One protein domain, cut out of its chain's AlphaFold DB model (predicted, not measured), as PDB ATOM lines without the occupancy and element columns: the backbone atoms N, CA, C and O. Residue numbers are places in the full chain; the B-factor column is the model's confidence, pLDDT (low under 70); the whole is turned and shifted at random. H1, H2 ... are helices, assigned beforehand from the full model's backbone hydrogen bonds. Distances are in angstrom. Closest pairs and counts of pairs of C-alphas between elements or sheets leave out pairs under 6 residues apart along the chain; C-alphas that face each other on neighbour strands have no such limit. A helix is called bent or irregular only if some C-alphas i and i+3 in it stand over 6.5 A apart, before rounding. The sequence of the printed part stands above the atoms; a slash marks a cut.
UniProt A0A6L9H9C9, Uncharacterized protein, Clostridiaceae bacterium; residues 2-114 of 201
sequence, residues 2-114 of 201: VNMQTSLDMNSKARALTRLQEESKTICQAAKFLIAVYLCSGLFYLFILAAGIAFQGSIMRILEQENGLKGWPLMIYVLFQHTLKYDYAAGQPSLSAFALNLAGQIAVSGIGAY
ATOM      1  N   VAL A   2      20.607  18.108   7.290       48.44
ATOM      2  CA  VAL A   2      19.606  17.709   8.308       48.44
ATOM      3  C   VAL A   2      19.010  16.297   8.102       48.44
ATOM      4  O   VAL A   2      18.645  15.647   9.071       48.44
ATOM      5  N   ASN A   3      18.982  15.765   6.871       52.50
ATOM      6  CA  ASN A   3      18.342  14.471   6.562       52.50
ATOM      7  C   ASN A   3      19.120  13.214   6.996       52.50
ATOM      8  O   ASN A   3      18.545  12.133   7.095       52.50
ATOM      9  N   MET A   4      20.434  13.316   7.210       42.03
ATOM     10  CA  MET A   4      21.264  12.130   7.459       42.03
ATOM     11  C   MET A   4      21.253  11.740   8.943       42.03
ATOM     12  O   MET A   4      21.151  10.557   9.257       42.03
ATOM     13  N   GLN A   5      21.251  12.728   9.847       47.84
ATOM     14  CA  GLN A   5      21.154  12.519  11.297       47.84
ATOM     15  C   GLN A   5      19.795  11.952  11.719       47.84
ATOM     16  O   GLN A   5      19.758  10.980  12.465       47.84
ATOM     17  N   THR A   6      18.689  12.466  11.174       54.44
ATOM     18  CA  THR A   6      17.338  11.940  11.437       54.44
ATOM     19  C   THR A   6      17.162  10.503  10.951       54.44
ATOM     20  O   THR A   6      16.547   9.696  11.640       54.44
ATOM     21  N   SER A   7      17.748  10.131   9.808       52.94
ATOM     22  CA  SER A   7      17.691   8.745   9.307       52.94
ATOM     23  C   SER A   7      18.505   7.749  10.150       52.94
ATOM     24  O   SER A   7      18.102   6.596  10.319       52.94
ATOM     25  N   LEU A   8      19.636   8.190  10.713       57.00
ATOM     26  CA  LEU A   8      20.490   7.398  11.604       57.00
ATOM     27  C   LEU A   8      19.840   7.204  12.979       57.00
ATOM     28  O   LEU A   8      19.904   6.107  13.532       57.00
ATOM     29  N   ASP A   9      19.172   8.238  13.485       60.22
ATOM     30  CA  ASP A   9      18.494   8.227  14.782       60.22
ATOM     31  C   ASP A   9      17.170   7.438  14.748       60.22
ATOM     32  O   ASP A   9      16.841   6.673  15.652       60.22
ATOM     33  N   MET A  10      16.447   7.490  13.626       61.97
ATOM     34  CA  MET A  10      15.288   6.619  13.393       61.97
ATOM     35  C   MET A  10      15.693   5.140  13.315       61.97
ATOM     36  O   MET A  10      15.008   4.275  13.864       61.97
ATOM     37  N   ASN A  11      16.841   4.839  12.698       67.69
ATOM     38  CA  ASN A  11      17.390   3.484  12.645       67.69
ATOM     39  C   ASN A  11      17.920   2.991  14.001       67.69
ATOM     40  O   ASN A  11      17.859   1.790  14.262       67.69
ATOM     41  N   SER A  12      18.441   3.873  14.860       73.88
ATOM     42  CA  SER A  12      18.902   3.515  16.209       73.88
ATOM     43  C   SER A  12      17.709   3.212  17.126       73.88
ATOM     44  O   SER A  12      17.683   2.168  17.783       73.88
ATOM     45  N   LYS A  13      16.667   4.053  17.077       75.25
ATOM     46  CA  LYS A  13      15.422   3.898  17.835       75.25
ATOM     47  C   LYS A  13      14.652   2.648  17.422       75.25
ATOM     48  O   LYS A  13      14.272   1.865  18.286       75.25
ATOM     49  N   ALA A  14      14.475   2.410  16.121       74.50
ATOM     50  CA  ALA A  14      13.783   1.221  15.616       74.50
ATOM     51  C   ALA A  14      14.489  -0.082  16.025       74.50
ATOM     52  O   ALA A  14      13.832  -1.056  16.395       74.50
ATOM     53  N   ARG A  15      15.829  -0.082  16.019       79.12
ATOM     54  CA  ARG A  15      16.661  -1.222  16.431       79.12
ATOM     55  C   ARG A  15      16.618  -1.457  17.945       79.12
ATOM     56  O   ARG A  15      16.589  -2.600  18.390       79.12
ATOM     57  N   ALA A  16      16.570  -0.387  18.740       77.81
ATOM     58  CA  ALA A  16      16.364  -0.478  20.184       77.81
ATOM     59  C   ALA A  16      14.970  -1.030  20.526       77.81
ATOM     60  O   ALA A  16      14.846  -1.875  21.408       77.81
ATOM     61  N   LEU A  17      13.934  -0.609  19.795       77.19
ATOM     62  CA  LEU A  17      12.554  -1.052  20.009       77.19
ATOM     63  C   LEU A  17      12.359  -2.533  19.665       77.19
ATOM     64  O   LEU A  17      11.752  -3.265  20.442       77.19
ATOM     65  N   THR A  18      12.927  -2.989  18.546       79.50
ATOM     66  CA  THR A  18      12.900  -4.414  18.165       79.50
ATOM     67  C   THR A  18      13.639  -5.277  19.183       79.50
ATOM     68  O   THR A  18      13.105  -6.291  19.625       79.50
ATOM     69  N   ARG A  19      14.817  -4.841  19.644       83.25
ATOM     70  CA  ARG A  19      15.550  -5.537  20.709       83.25
ATOM     71  C   ARG A  19      14.750  -5.613  22.012       83.25
ATOM     72  O   ARG A  19      14.662  -6.679  22.615       83.25
ATOM     73  N   LEU A  20      14.138  -4.506  22.432       81.75
ATOM     74  CA  LEU A  20      13.287  -4.469  23.624       81.75
ATOM     75  C   LEU A  20      12.090  -5.410  23.489       81.75
ATOM     76  O   LEU A  20      11.749  -6.082  24.458       81.75
ATOM     77  N   GLN A  21      11.468  -5.507  22.314       82.19
ATOM     78  CA  GLN A  21      10.364  -6.438  22.071       82.19
ATOM     79  C   GLN A  21      10.801  -7.908  22.162       82.19
ATOM     80  O   GLN A  21      10.101  -8.717  22.778       82.19
ATOM     81  N   GLU A  22      11.961  -8.264  21.603       84.75
ATOM     82  CA  GLU A  22      12.516  -9.621  21.691       84.75
ATOM     83  C   GLU A  22      12.881 -10.008  23.133       84.75
ATOM     84  O   GLU A  22      12.486 -11.077  23.616       84.75
ATOM     85  N   GLU A  23      13.567  -9.121  23.858       86.94
ATOM     86  CA  GLU A  23      13.914  -9.335  25.268       86.94
ATOM     87  C   GLU A  23      12.647  -9.403  26.143       86.94
ATOM     88  O   GLU A  23      12.509 -10.304  26.978       86.94
ATOM     89  N   SER A  24      11.654  -8.543  25.881       85.44
ATOM     90  CA  SER A  24      10.363  -8.541  26.587       85.44
ATOM     91  C   SER A  24       9.604  -9.850  26.417       85.44
ATOM     92  O   SER A  24       9.021 -10.343  27.380       85.44
ATOM     93  N   LYS A  25       9.632 -10.470  25.229       88.88
ATOM     94  CA  LYS A  25       8.990 -11.774  24.995       88.88
ATOM     95  C   LYS A  25       9.584 -12.864  25.889       88.88
ATOM     96  O   LYS A  25       8.833 -13.644  26.478       88.88
ATOM     97  N   THR A  26      10.909 -12.892  26.011       90.31
ATOM     98  CA  THR A  26      11.623 -13.849  26.871       90.31
ATOM     99  C   THR A  26      11.267 -13.625  28.339       90.31
ATOM    100  O   THR A  26      10.907 -14.570  29.046       90.31
ATOM    101  N   ILE A  27      11.259 -12.366  28.786       91.56
ATOM    102  CA  ILE A  27      10.883 -11.998  30.157       91.56
ATOM    103  C   ILE A  27       9.414 -12.338  30.440       91.56
ATOM    104  O   ILE A  27       9.105 -12.887  31.493       91.56
ATOM    105  N   CYS A  28       8.504 -12.099  29.496       92.56
ATOM    106  CA  CYS A  28       7.095 -12.476  29.606       92.56
ATOM    107  C   CYS A  28       6.910 -13.989  29.784       92.56
ATOM    108  O   CYS A  28       6.083 -14.418  30.591       92.56
ATOM    109  N   GLN A  29       7.649 -14.813  29.035       93.31
ATOM    110  CA  GLN A  29       7.601 -16.271  29.183       93.31
ATOM    111  C   GLN A  29       8.150 -16.714  30.543       93.31
ATOM    112  O   GLN A  29       7.489 -17.487  31.239       93.31
ATOM    113  N   ALA A  30       9.298 -16.169  30.955       94.00
ATOM    114  CA  ALA A  30       9.891 -16.448  32.258       94.00
ATOM    115  C   ALA A  30       8.961 -16.036  33.412       94.00
ATOM    116  O   ALA A  30       8.730 -16.818  34.329       94.00
ATOM    117  N   ALA A  31       8.352 -14.850  33.340       94.69
ATOM    118  CA  ALA A  31       7.415 -14.366  34.346       94.69
ATOM    119  C   ALA A  31       6.164 -15.253  34.434       94.69
ATOM    120  O   ALA A  31       5.755 -15.610  35.533       94.69
ATOM    121  N   LYS A  32       5.585 -15.682  33.302       95.12
ATOM    122  CA  LYS A  32       4.462 -16.643  33.295       95.12
ATOM    123  C   LYS A  32       4.833 -17.966  33.960       95.12
ATOM    124  O   LYS A  32       4.052 -18.479  34.758       95.12
ATOM    125  N   PHE A  33       6.013 -18.500  33.645       96.62
ATOM    126  CA  PHE A  33       6.511 -19.724  34.263       96.62
ATOM    127  C   PHE A  33       6.690 -19.551  35.775       96.62
ATOM    128  O   PHE A  33       6.185 -20.362  36.544       96.62
ATOM    129  N   LEU A  34       7.320 -18.461  36.215       95.81
ATOM    130  CA  LEU A  34       7.534 -18.183  37.636       95.81
ATOM    131  C   LEU A  34       6.213 -17.986  38.385       95.81
ATOM    132  O   LEU A  34       6.051 -18.549  39.463       95.81
ATOM    133  N   ILE A  35       5.233 -17.286  37.804       96.75
ATOM    134  CA  ILE A  35       3.875 -17.195  38.367       96.75
ATOM    135  C   ILE A  35       3.289 -18.595  38.563       96.75
ATOM    136  O   ILE A  35       2.796 -18.894  39.648       96.75
ATOM    137  N   ALA A  36       3.362 -19.461  37.548       96.06
ATOM    138  CA  ALA A  36       2.849 -20.824  37.646       96.06
ATOM    139  C   ALA A  36       3.561 -21.622  38.750       96.06
ATOM    140  O   ALA A  36       2.892 -22.251  39.563       96.06
ATOM    141  N   VAL A  37       4.891 -21.532  38.844       96.19
ATOM    142  CA  VAL A  37       5.682 -22.193  39.896       96.19
ATOM    143  C   VAL A  37       5.271 -21.711  41.287       96.19
ATOM    144  O   VAL A  37       5.015 -22.536  42.164       96.19
ATOM    145  N   TYR A  38       5.148 -20.399  41.496       94.94
ATOM    146  CA  TYR A  38       4.716 -19.846  42.779       94.94
ATOM    147  C   TYR A  38       3.278 -20.242  43.131       94.94
ATOM    148  O   TYR A  38       3.010 -20.594  44.277       94.94
ATOM    149  N   LEU A  39       2.358 -20.257  42.163       94.75
ATOM    150  CA  LEU A  39       0.985 -20.719  42.389       94.75
ATOM    151  C   LEU A  39       0.936 -22.216  42.721       94.75
ATOM    152  O   LEU A  39       0.262 -22.599  43.674       94.75
ATOM    153  N   CYS A  40       1.682 -23.056  41.998       94.88
ATOM    154  CA  CYS A  40       1.804 -24.484  42.292       94.88
ATOM    155  C   CYS A  40       2.395 -24.726  43.686       94.88
ATOM    156  O   CYS A  40       1.873 -25.549  44.431       94.88
ATOM    157  N   SER A  41       3.431 -23.973  44.064       91.06
ATOM    158  CA  SER A  41       4.013 -23.989  45.409       91.06
ATOM    159  C   SER A  41       2.979 -23.610  46.477       91.06
ATOM    160  O   SER A  41       2.804 -24.326  47.460       91.06
ATOM    161  N   GLY A  42       2.223 -22.528  46.268       91.19
ATOM    162  CA  GLY A  42       1.158 -22.110  47.182       91.19
ATOM    163  C   GLY A  42       0.057 -23.164  47.340       91.19
ATOM    164  O   GLY A  42      -0.351 -23.463  48.461       91.19
ATOM    165  N   LEU A  43      -0.382 -23.775  46.235       93.00
ATOM    166  CA  LEU A  43      -1.358 -24.872  46.241       93.00
ATOM    167  C   LEU A  43      -0.823 -26.117  46.953       93.00
ATOM    168  O   LEU A  43      -1.562 -26.763  47.689       93.00
ATOM    169  N   PHE A  44       0.460 -26.429  46.777       89.38
ATOM    170  CA  PHE A  44       1.120 -27.522  47.479       89.38
ATOM    171  C   PHE A  44       1.120 -27.297  48.999       89.38
ATOM    172  O   PHE A  44       0.717 -28.185  49.749       89.38
ATOM    173  N   TYR A  45       1.466 -26.095  49.470       87.38
ATOM    174  CA  TYR A  45       1.409 -25.778  50.902       87.38
ATOM    175  C   TYR A  45      -0.020 -25.742  51.457       87.38
ATOM    176  O   TYR A  45      -0.247 -26.194  52.579       87.38
ATOM    177  N   LEU A  46      -0.997 -25.269  50.675       89.12
ATOM    178  CA  LEU A  46      -2.418 -25.345  51.032       89.12
ATOM    179  C   LEU A  46      -2.895 -26.794  51.165       89.12
ATOM    180  O   LEU A  46      -3.617 -27.113  52.106       89.12
ATOM    181  N   PHE A  47      -2.469 -27.674  50.258       87.31
ATOM    182  CA  PHE A  47      -2.768 -29.100  50.333       87.31
ATOM    183  C   PHE A  47      -2.185 -29.726  51.604       87.31
ATOM    184  O   PHE A  47      -2.903 -30.428  52.312       87.31
ATOM    185  N   ILE A  48      -0.924 -29.431  51.939       82.00
ATOM    186  CA  ILE A  48      -0.298 -29.917  53.180       82.00
ATOM    187  C   ILE A  48      -1.057 -29.401  54.408       82.00
ATOM    188  O   ILE A  48      -1.324 -30.175  55.328       82.00
ATOM    189  N   LEU A  49      -1.448 -28.123  54.421       83.06
ATOM    190  CA  LEU A  49      -2.219 -27.537  55.517       83.06
ATOM    191  C   LEU A  49      -3.573 -28.243  55.687       83.06
ATOM    192  O   LEU A  49      -3.930 -28.639  56.795       83.06
ATOM    193  N   ALA A  50      -4.304 -28.443  54.587       84.62
ATOM    194  CA  ALA A  50      -5.597 -29.117  54.587       84.62
ATOM    195  C   ALA A  50      -5.482 -30.588  55.015       84.62
ATOM    196  O   ALA A  50      -6.269 -31.047  55.842       84.62
ATOM    197  N   ALA A  51      -4.476 -31.310  54.513       78.69
ATOM    198  CA  ALA A  51      -4.176 -32.673  54.937       78.69
ATOM    199  C   ALA A  51      -3.835 -32.726  56.434       78.69
ATOM    200  O   ALA A  51      -4.292 -33.619  57.142       78.69
ATOM    201  N   GLY A  52      -3.113 -31.731  56.947       73.94
ATOM    202  CA  GLY A  52      -2.844 -31.588  58.373       73.94
ATOM    203  C   GLY A  52      -4.064 -31.512  59.244       73.94
ATOM    204  O   GLY A  52      -4.162 -32.232  60.230       73.94
ATOM    205  N   ILE A  53      -4.991 -30.645  58.858       77.06
ATOM    206  CA  ILE A  53      -6.241 -30.448  59.582       77.06
ATOM    207  C   ILE A  53      -7.098 -31.716  59.486       77.06
ATOM    208  O   ILE A  53      -7.581 -32.213  60.500       77.06
ATOM    209  N   ALA A  54      -7.244 -32.287  58.286       78.50
ATOM    210  CA  ALA A  54      -8.085 -33.461  58.050       78.50
ATOM    211  C   ALA A  54      -7.576 -34.723  58.767       78.50
ATOM    212  O   ALA A  54      -8.371 -35.516  59.271       78.50
ATOM    213  N   PHE A  55      -6.257 -34.909  58.835       72.19
ATOM    214  CA  PHE A  55      -5.630 -36.092  59.426       72.19
ATOM    215  C   PHE A  55      -5.020 -35.832  60.808       72.19
ATOM    216  O   PHE A  55      -4.318 -36.701  61.326       72.19
ATOM    217  N   GLN A  56      -5.325 -34.698  61.450       71.25
ATOM    218  CA  GLN A  56      -4.739 -34.286  62.731       71.25
ATOM    219  C   GLN A  56      -4.835 -35.378  63.808       71.25
ATOM    220  O   GLN A  56      -3.846 -35.702  64.459       71.25
ATOM    221  N   GLY A  57      -6.009 -36.000  63.962       67.69
ATOM    222  CA  GLY A  57      -6.222 -37.068  64.947       67.69
ATOM    223  C   GLY A  57      -5.453 -38.359  64.639       67.69
ATOM    224  O   GLY A  57      -5.067 -39.078  65.555       67.69
ATOM    225  N   SER A  58      -5.190 -38.635  63.358       68.44
ATOM    226  CA  SER A  58      -4.330 -39.754  62.959       68.44
ATOM    227  C   SER A  58      -2.864 -39.419  63.230       68.44
ATOM    228  O   SER A  58      -2.178 -40.225  63.835       68.44
ATOM    229  N   ILE A  59      -2.406 -38.211  62.886       64.62
ATOM    230  CA  ILE A  59      -1.035 -37.731  63.143       64.62
ATOM    231  C   ILE A  59      -0.703 -37.727  64.640       64.62
ATOM    232  O   ILE A  59       0.397 -38.120  65.020       64.62
ATOM    233  N   MET A  60      -1.645 -37.340  65.501       64.62
ATOM    234  CA  MET A  60      -1.387 -37.321  66.942       64.62
ATOM    235  C   MET A  60      -1.220 -38.731  67.522       64.62
ATOM    236  O   MET A  60      -0.284 -38.975  68.274       64.62
ATOM    237  N   ARG A  61      -2.040 -39.691  67.074       65.38
ATOM    238  CA  ARG A  61      -1.880 -41.112  67.431       65.38
ATOM    239  C   ARG A  61      -0.578 -41.715  66.896       65.38
ATOM    240  O   ARG A  61      -0.016 -42.605  67.521       65.38
ATOM    241  N   ILE A  62      -0.091 -41.221  65.756       63.81
ATOM    242  CA  ILE A  62       1.186 -41.628  65.146       63.81
ATOM    243  C   ILE A  62       2.381 -41.204  66.005       63.81
ATOM    244  O   ILE A  62       3.338 -41.957  66.126       63.81
ATOM    245  N   LEU A  63       2.334 -40.013  66.604       61.94
ATOM    246  CA  LEU A  63       3.395 -39.523  67.491       61.94
ATOM    247  C   LEU A  63       3.463 -40.287  68.820       61.94
ATOM    248  O   LEU A  63       4.518 -40.317  69.445       61.94
ATOM    249  N   GLU A  64       2.355 -40.898  69.240       64.00
ATOM    250  CA  GLU A  64       2.247 -41.663  70.489       64.00
ATOM    251  C   GLU A  64       2.607 -43.154  70.326       64.00
ATOM    252  O   GLU A  64       2.957 -43.805  71.310       64.00
ATOM    253  N   GLN A  65       2.548 -43.715  69.110       59.94
ATOM    254  CA  GLN A  65       2.880 -45.120  68.835       59.94
ATOM    255  C   GLN A  65       4.242 -45.267  68.139       59.94
ATOM    256  O   GLN A  65       4.375 -45.035  66.942       59.94
ATOM    257  N   GLU A  66       5.237 -45.771  68.876       52.75
ATOM    258  CA  GLU A  66       6.601 -46.058  68.386       52.75
ATOM    259  C   GLU A  66       6.675 -47.119  67.270       52.75
ATOM    260  O   GLU A  66       7.700 -47.237  66.603       52.75
ATOM    261  N   ASN A  67       5.609 -47.891  67.028       53.03
ATOM    262  CA  ASN A  67       5.637 -48.997  66.075       53.03
ATOM    263  C   ASN A  67       4.488 -48.959  65.063       53.03
ATOM    264  O   ASN A  67       3.343 -49.277  65.374       53.03
ATOM    265  N   GLY A  68       4.874 -48.718  63.807       55.25
ATOM    266  CA  GLY A  68       4.229 -49.306  62.637       55.25
ATOM    267  C   GLY A  68       3.259 -48.400  61.895       55.25
ATOM    268  O   GLY A  68       2.053 -48.472  62.107       55.25
ATOM    269  N   LEU A  69       3.761 -47.670  60.895       55.25
ATOM    270  CA  LEU A  69       2.905 -47.138  59.836       55.25
ATOM    271  C   LEU A  69       3.320 -47.594  58.447       55.25
ATOM    272  O   LEU A  69       4.496 -47.730  58.119       55.25
ATOM    273  N   LYS A  70       2.289 -47.790  57.623       58.03
ATOM    274  CA  LYS A  70       2.339 -48.051  56.186       58.03
ATOM    275  C   LYS A  70       1.240 -47.212  55.521       58.03
ATOM    276  O   LYS A  70       0.181 -47.004  56.109       58.03
ATOM    277  N   GLY A  71       1.469 -46.748  54.294       66.88
ATOM    278  CA  GLY A  71       0.449 -46.069  53.481       66.88
ATOM    279  C   GLY A  71       0.328 -44.554  53.703       66.88
ATOM    280  O   GLY A  71       1.296 -43.878  54.047       66.88
ATOM    281  N   TRP A  72      -0.870 -44.009  53.457       60.62
ATOM    282  CA  TRP A  72      -1.132 -42.562  53.394       60.62
ATOM    283  C   TRP A  72      -0.763 -41.758  54.655       60.62
ATOM    284  O   TRP A  72      -0.142 -40.706  54.506       60.62
ATOM    285  N   PRO A  73      -1.056 -42.223  55.885       61.72
ATOM    286  CA  PRO A  73      -0.727 -41.463  57.091       61.72
ATOM    287  C   PRO A  73       0.786 -41.328  57.347       61.72
ATOM    288  O   PRO A  73       1.217 -40.292  57.844       61.72
ATOM    289  N   LEU A  74       1.605 -42.312  56.937       65.81
ATOM    290  CA  LEU A  74       3.073 -42.203  56.974       65.81
ATOM    291  C   LEU A  74       3.576 -41.164  55.969       65.81
ATOM    292  O   LEU A  74       4.444 -40.361  56.290       65.81
ATOM    293  N   MET A  75       3.028 -41.173  54.750       65.50
ATOM    294  CA  MET A  75       3.426 -40.227  53.707       65.50
ATOM    295  C   MET A  75       3.124 -38.782  54.127       65.50
ATOM    296  O   MET A  75       3.965 -37.901  53.969       65.50
ATOM    297  N   ILE A  76       1.955 -38.560  54.739       64.31
ATOM    298  CA  ILE A  76       1.585 -37.272  55.331       64.31
ATOM    299  C   ILE A  76       2.539 -36.942  56.482       64.31
ATOM    300  O   ILE A  76       3.120 -35.870  56.473       64.31
ATOM    301  N   TYR A  77       2.808 -37.864  57.409       62.97
ATOM    302  CA  TYR A  77       3.765 -37.642  58.500       62.97
ATOM    303  C   TYR A  77       5.182 -37.249  58.019       62.97
ATOM    304  O   TYR A  77       5.797 -36.347  58.582       62.97
ATOM    305  N   VAL A  78       5.692 -37.857  56.943       65.69
ATOM    306  CA  VAL A  78       6.997 -37.505  56.349       65.69
ATOM    307  C   VAL A  78       6.970 -36.111  55.708       65.69
ATOM    308  O   VAL A  78       7.889 -35.320  55.920       65.69
ATOM    309  N   LEU A  79       5.902 -35.768  54.978       64.50
ATOM    310  CA  LEU A  79       5.694 -34.411  54.447       64.50
ATOM    311  C   LEU A  79       5.596 -33.370  55.575       64.50
ATOM    312  O   LEU A  79       6.106 -32.254  55.449       64.50
ATOM    313  N   PHE A  80       4.992 -33.762  56.696       64.56
ATOM    314  CA  PHE A  80       4.904 -32.989  57.930       64.56
ATOM    315  C   PHE A  80       6.279 -32.759  58.559       64.56
ATOM    316  O   PHE A  80       6.619 -31.621  58.862       64.56
ATOM    317  N   GLN A  81       7.107 -33.795  58.708       62.41
ATOM    318  CA  GLN A  81       8.462 -33.648  59.247       62.41
ATOM    319  C   GLN A  81       9.356 -32.753  58.380       62.41
ATOM    320  O   GLN A  81      10.161 -31.999  58.915       62.41
ATOM    321  N   HIS A  82       9.199 -32.784  57.054       62.59
ATOM    322  CA  HIS A  82       9.968 -31.916  56.155       62.59
ATOM    323  C   HIS A  82       9.590 -30.429  56.268       62.59
ATOM    324  O   HIS A  82      10.361 -29.558  55.868       62.59
ATOM    325  N   THR A  83       8.407 -30.128  56.812       58.81
ATOM    326  CA  THR A  83       7.871 -28.763  56.958       58.81
ATOM    327  C   THR A  83       7.830 -28.271  58.412       58.81
ATOM    328  O   THR A  83       7.767 -27.065  58.657       58.81
ATOM    329  N   LEU A  84       7.928 -29.172  59.392       58.06
ATOM    330  CA  LEU A  84       8.041 -28.877  60.819       58.06
ATOM    331  C   LEU A  84       9.501 -28.628  61.215       58.06
ATOM    332  O   LEU A  84      10.354 -29.500  61.075       58.06
ATOM    333  N   LYS A  85       9.784 -27.483  61.843       52.97
ATOM    334  CA  LYS A  85      10.910 -27.425  62.783       52.97
ATOM    335  C   LYS A  85      10.432 -28.072  64.079       52.97
ATOM    336  O   LYS A  85       9.515 -27.552  64.707       52.97
ATOM    337  N   TYR A  86      11.006 -29.220  64.427       49.66
ATOM    338  CA  TYR A  86      10.714 -29.903  65.686       49.66
ATOM    339  C   TYR A  86      11.007 -28.947  66.849       49.66
ATOM    340  O   TYR A  86      12.103 -28.386  66.923       49.66
ATOM    341  N   ASP A  87      10.026 -28.718  67.721       52.62
ATOM    342  CA  ASP A  87      10.248 -27.934  68.931       52.62
ATOM    343  C   ASP A  87      10.943 -28.826  69.962       52.62
ATOM    344  O   ASP A  87      10.316 -29.573  70.717       52.62
ATOM    345  N   TYR A  88      12.273 -28.780  69.946       47.62
ATOM    346  CA  TYR A  88      13.119 -29.545  70.859       47.62
ATOM    347  C   TYR A  88      12.891 -29.176  72.333       47.62
ATOM    348  O   TYR A  88      13.246 -29.969  73.200       47.62
ATOM    349  N   ALA A  89      12.297 -28.013  72.637       49.06
ATOM    350  CA  ALA A  89      12.055 -27.575  74.010       49.06
ATOM    351  C   ALA A  89      10.776 -28.180  74.611       49.06
ATOM    352  O   ALA A  89      10.739 -28.463  75.806       49.06
ATOM    353  N   ALA A  90       9.741 -28.397  73.796       54.53
ATOM    354  CA  ALA A  90       8.459 -28.944  74.246       54.53
ATOM    355  C   ALA A  90       8.368 -30.476  74.143       54.53
ATOM    356  O   ALA A  90       7.431 -31.073  74.671       54.53
ATOM    357  N   GLY A  91       9.299 -31.126  73.431       51.44
ATOM    358  CA  GLY A  91       9.260 -32.573  73.191       51.44
ATOM    359  C   GLY A  91       8.058 -33.036  72.356       51.44
ATOM    360  O   GLY A  91       7.829 -34.237  72.237       51.44
ATOM    361  N   GLN A  92       7.297 -32.104  71.770       55.16
ATOM    362  CA  GLN A  92       6.106 -32.361  70.964       55.16
ATOM    363  C   GLN A  92       6.019 -31.387  69.776       55.16
ATOM    364  O   GLN A  92       6.424 -30.228  69.889       55.16
ATOM    365  N   PRO A  93       5.465 -31.812  68.628       57.97
ATOM    366  CA  PRO A  93       5.223 -30.920  67.501       57.97
ATOM    367  C   PRO A  93       4.092 -29.926  67.806       57.97
ATOM    368  O   PRO A  93       2.952 -30.306  68.065       57.97
ATOM    369  N   SER A  94       4.399 -28.629  67.723       67.06
ATOM    370  CA  SER A  94       3.412 -27.559  67.885       67.06
ATOM    371  C   SER A  94       2.605 -27.346  66.599       67.06
ATOM    372  O   SER A  94       3.100 -26.801  65.609       67.06
ATOM    373  N   LEU A  95       1.328 -27.743  66.623       69.62
ATOM    374  CA  LEU A  95       0.370 -27.528  65.529       69.62
ATOM    375  C   LEU A  95       0.182 -26.043  65.179       69.62
ATOM    376  O   LEU A  95      -0.023 -25.706  64.014       69.62
ATOM    377  N   SER A  96       0.280 -25.143  66.162       70.75
ATOM    378  CA  SER A  96       0.166 -23.700  65.928       70.75
ATOM    379  C   SER A  96       1.401 -23.139  65.223       70.75
ATOM    380  O   SER A  96       1.260 -22.376  64.267       70.75
ATOM    381  N   ALA A  97       2.605 -23.563  65.619       71.38
ATOM    382  CA  ALA A  97       3.843 -23.189  64.934       71.38
ATOM    383  C   ALA A  97       3.882 -23.736  63.498       71.38
ATOM    384  O   ALA A  97       4.320 -23.049  62.575       71.38
ATOM    385  N   PHE A  98       3.366 -24.948  63.296       73.19
ATOM    386  CA  PHE A  98       3.203 -25.562  61.984       73.19
ATOM    387  C   PHE A  98       2.265 -24.772  61.069       73.19
ATOM    388  O   PHE A  98       2.647 -24.405  59.955       73.19
ATOM    389  N   ALA A  99       1.053 -24.479  61.549       77.19
ATOM    390  CA  ALA A  99       0.065 -23.719  60.796       77.19
ATOM    391  C   ALA A  99       0.592 -22.319  60.446       77.19
ATOM    392  O   ALA A  99       0.420 -21.865  59.316       77.19
ATOM    393  N   LEU A 100       1.295 -21.667  61.380       79.88
ATOM    394  CA  LEU A 100       1.920 -20.366  61.155       79.88
ATOM    395  C   LEU A 100       3.027 -20.430  60.089       79.88
ATOM    396  O   LEU A 100       3.086 -19.558  59.224       79.88
ATOM    397  N   ASN A 101       3.876 -21.464  60.109       81.00
ATOM    398  CA  ASN A 101       4.914 -21.657  59.092       81.00
ATOM    399  C   ASN A 101       4.300 -21.858  57.697       81.00
ATOM    400  O   ASN A 101       4.669 -21.161  56.753       81.00
ATOM    401  N   LEU A 102       3.312 -22.749  57.567       83.62
ATOM    402  CA  LEU A 102       2.628 -22.975  56.290       83.62
ATOM    403  C   LEU A 102       1.895 -21.729  55.793       83.62
ATOM    404  O   LEU A 102       1.993 -21.406  54.611       83.62
ATOM    405  N   ALA A 103       1.223 -20.989  56.677       85.38
ATOM    406  CA  ALA A 103       0.613 -19.710  56.325       85.38
ATOM    407  C   ALA A 103       1.661 -18.718  55.787       85.38
ATOM    408  O   ALA A 103       1.417 -18.054  54.780       85.38
ATOM    409  N   GLY A 104       2.851 -18.678  56.397       85.94
ATOM    410  CA  GLY A 104       3.993 -17.912  55.901       85.94
ATOM    411  C   GLY A 104       4.431 -18.335  54.497       85.94
ATOM    412  O   GLY A 104       4.578 -17.487  53.622       85.94
ATOM    413  N   GLN A 105       4.576 -19.637  54.239       88.31
ATOM    414  CA  GLN A 105       4.967 -20.163  52.922       88.31
ATOM    415  C   GLN A 105       3.916 -19.895  51.831       88.31
ATOM    416  O   GLN A 105       4.258 -19.557  50.692       88.31
ATOM    417  N   ILE A 106       2.629 -19.992  52.177       90.94
ATOM    418  CA  ILE A 106       1.514 -19.642  51.288       90.94
ATOM    419  C   ILE A 106       1.554 -18.144  50.967       90.94
ATOM    420  O   ILE A 106       1.451 -17.765  49.800       90.94
ATOM    421  N   ALA A 107       1.765 -17.293  51.976       90.50
ATOM    422  CA  ALA A 107       1.884 -15.850  51.786       90.50
ATOM    423  C   ALA A 107       3.081 -15.490  50.894       90.50
ATOM    424  O   ALA A 107       2.918 -14.736  49.938       90.50
ATOM    425  N   VAL A 108       4.259 -16.077  51.137       90.88
ATOM    426  CA  VAL A 108       5.452 -15.901  50.288       90.88
ATOM    427  C   VAL A 108       5.162 -16.320  48.849       90.88
ATOM    428  O   VAL A 108       5.525 -15.604  47.917       90.88
ATOM    429  N   SER A 109       4.454 -17.436  48.662       93.19
ATOM    430  CA  SER A 109       4.070 -17.915  47.335       93.19
ATOM    431  C   SER A 109       3.144 -16.928  46.614       93.19
ATOM    432  O   SER A 109       3.379 -16.584  45.457       93.19
ATOM    433  N   GLY A 110       2.133 -16.401  47.312       94.38
ATOM    434  CA  GLY A 110       1.223 -15.388  46.773       94.38
ATOM    435  C   GLY A 110       1.920 -14.066  46.435       94.38
ATOM    436  O   GLY A 110       1.701 -13.514  45.357       94.38
ATOM    437  N   ILE A 111       2.797 -13.579  47.318       94.25
ATOM    438  CA  ILE A 111       3.579 -12.352  47.102       94.25
ATOM    439  C   ILE A 111       4.522 -12.524  45.908       94.25
ATOM    440  O   ILE A 111       4.564 -11.654  45.039       94.25
ATOM    441  N   GLY A 112       5.231 -13.654  45.821       94.12
ATOM    442  CA  GLY A 112       6.101 -13.979  44.692       94.12
ATOM    443  C   GLY A 112       5.338 -13.983  43.369       94.12
ATOM    444  O   GLY A 112       5.709 -13.262  42.441       94.12
ATOM    445  N   ALA A 113       4.215 -14.705  43.302       96.50
ATOM    446  CA  ALA A 113       3.347 -14.717  42.124       96.50
ATOM    447  C   ALA A 113       2.874 -13.305  41.739       96.50
ATOM    448  O   ALA A 113       2.874 -12.955  40.558       96.50
ATOM    449  N   TYR A 114       2.515 -12.472  42.719       96.62
ATOM    450  CA  TYR A 114       2.078 -11.102  42.469       96.62
ATOM    451  C   TYR A 114       3.199 -10.215  41.906       96.62
ATOM    452  O   TYR A 114       2.969  -9.505  40.932       96.62
TER     453      TYR A 114
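This is residues 2 to 114 of the 201 residues of an uncharacterized protein of Clostridiaceae bacterium (UniProt A0A6L9H9C9). One very long helix, H1, makes the longest axis; its first part, residues 2 to 30, sticks out as a free arm, and H4 packs side by side on residues 34 to 49, running the opposite way. At the far end of H1 the short helices H2 and H3 make a small head, with H3 crossing H1 steeply, and the chain then returns through a long link into H4. The printed part has 113 residues with four named helices, in the order H1, H2, H3, H4, and no named strand; the class is all helix. The whole is extended, with a radius of gyration of the C-alphas of 25.4 A and spans of 88 by 30 by 18 A.

H1, residues 2 to 54, touches H4, residues 95 to 114, with its residues 34 to 49 alone. They run opposite ways at a shallow tilt of 20 degrees, and their closest C-alphas, those of Ile 35 and Ala 113, are 4.5 A apart. H2, residues 56 to 64, is close to H1 but not clearly touching: the closest C-alphas, those of Gly 52 and Ile 59, are 8.0 A apart. H3, residues 72 to 83, is the hub, touching the three other helices. It touches H1 with residues 76 to 80 alone, at a steep tilt of 53 degrees, opposite ways; the closest C-alphas, those of Ala 51 and Ile 76, are 7.4 A apart. H2 and H3 only just touch, with 3 pairs of C-alphas within 8 A, the closest being Ile 59 and Tyr 77 at 6.7 A; they are about perpendicular, at 82 degrees. H3 and H4 also only just touch, with 3 such pairs, the closest being Thr 83 and Phe 98 at 7.6 A. H2 and H4 are apart. In H2, H3 and H4 every O i to N i+4 pair is within hydrogen-bond range; in H1 48 of 49 are.

H1 begins at C-alpha 2, at (19.606, 17.709, 8.308), and is 76.5 A long from first to last C-alpha. It is neither bent nor irregular, but only just: C-alphas 2 and 5 are 6.2 A apart. H2 is 12.8 A long and H3 16.9 A, beginning at C-alpha 72, at (-1.132, -42.562, 53.394). H4 is 28.4 A long and ends at C-alpha 114, at (2.078, -11.102, 42.469).

The two C-alphas farthest apart, those of Val 2 and Asn 67, are 89.3 A apart. Without residues 2 to 30, the body of 84 residues spans 47 by 30 by 17 A. The printed part has no cut. The link from H1 to H2 is tight, that from H2 to H3 short, and that from H3 to H4, 11 residues, long. The mean pLDDT of the printed part is 74.4; residues 2 to 11 and 57 to 95 are under 70.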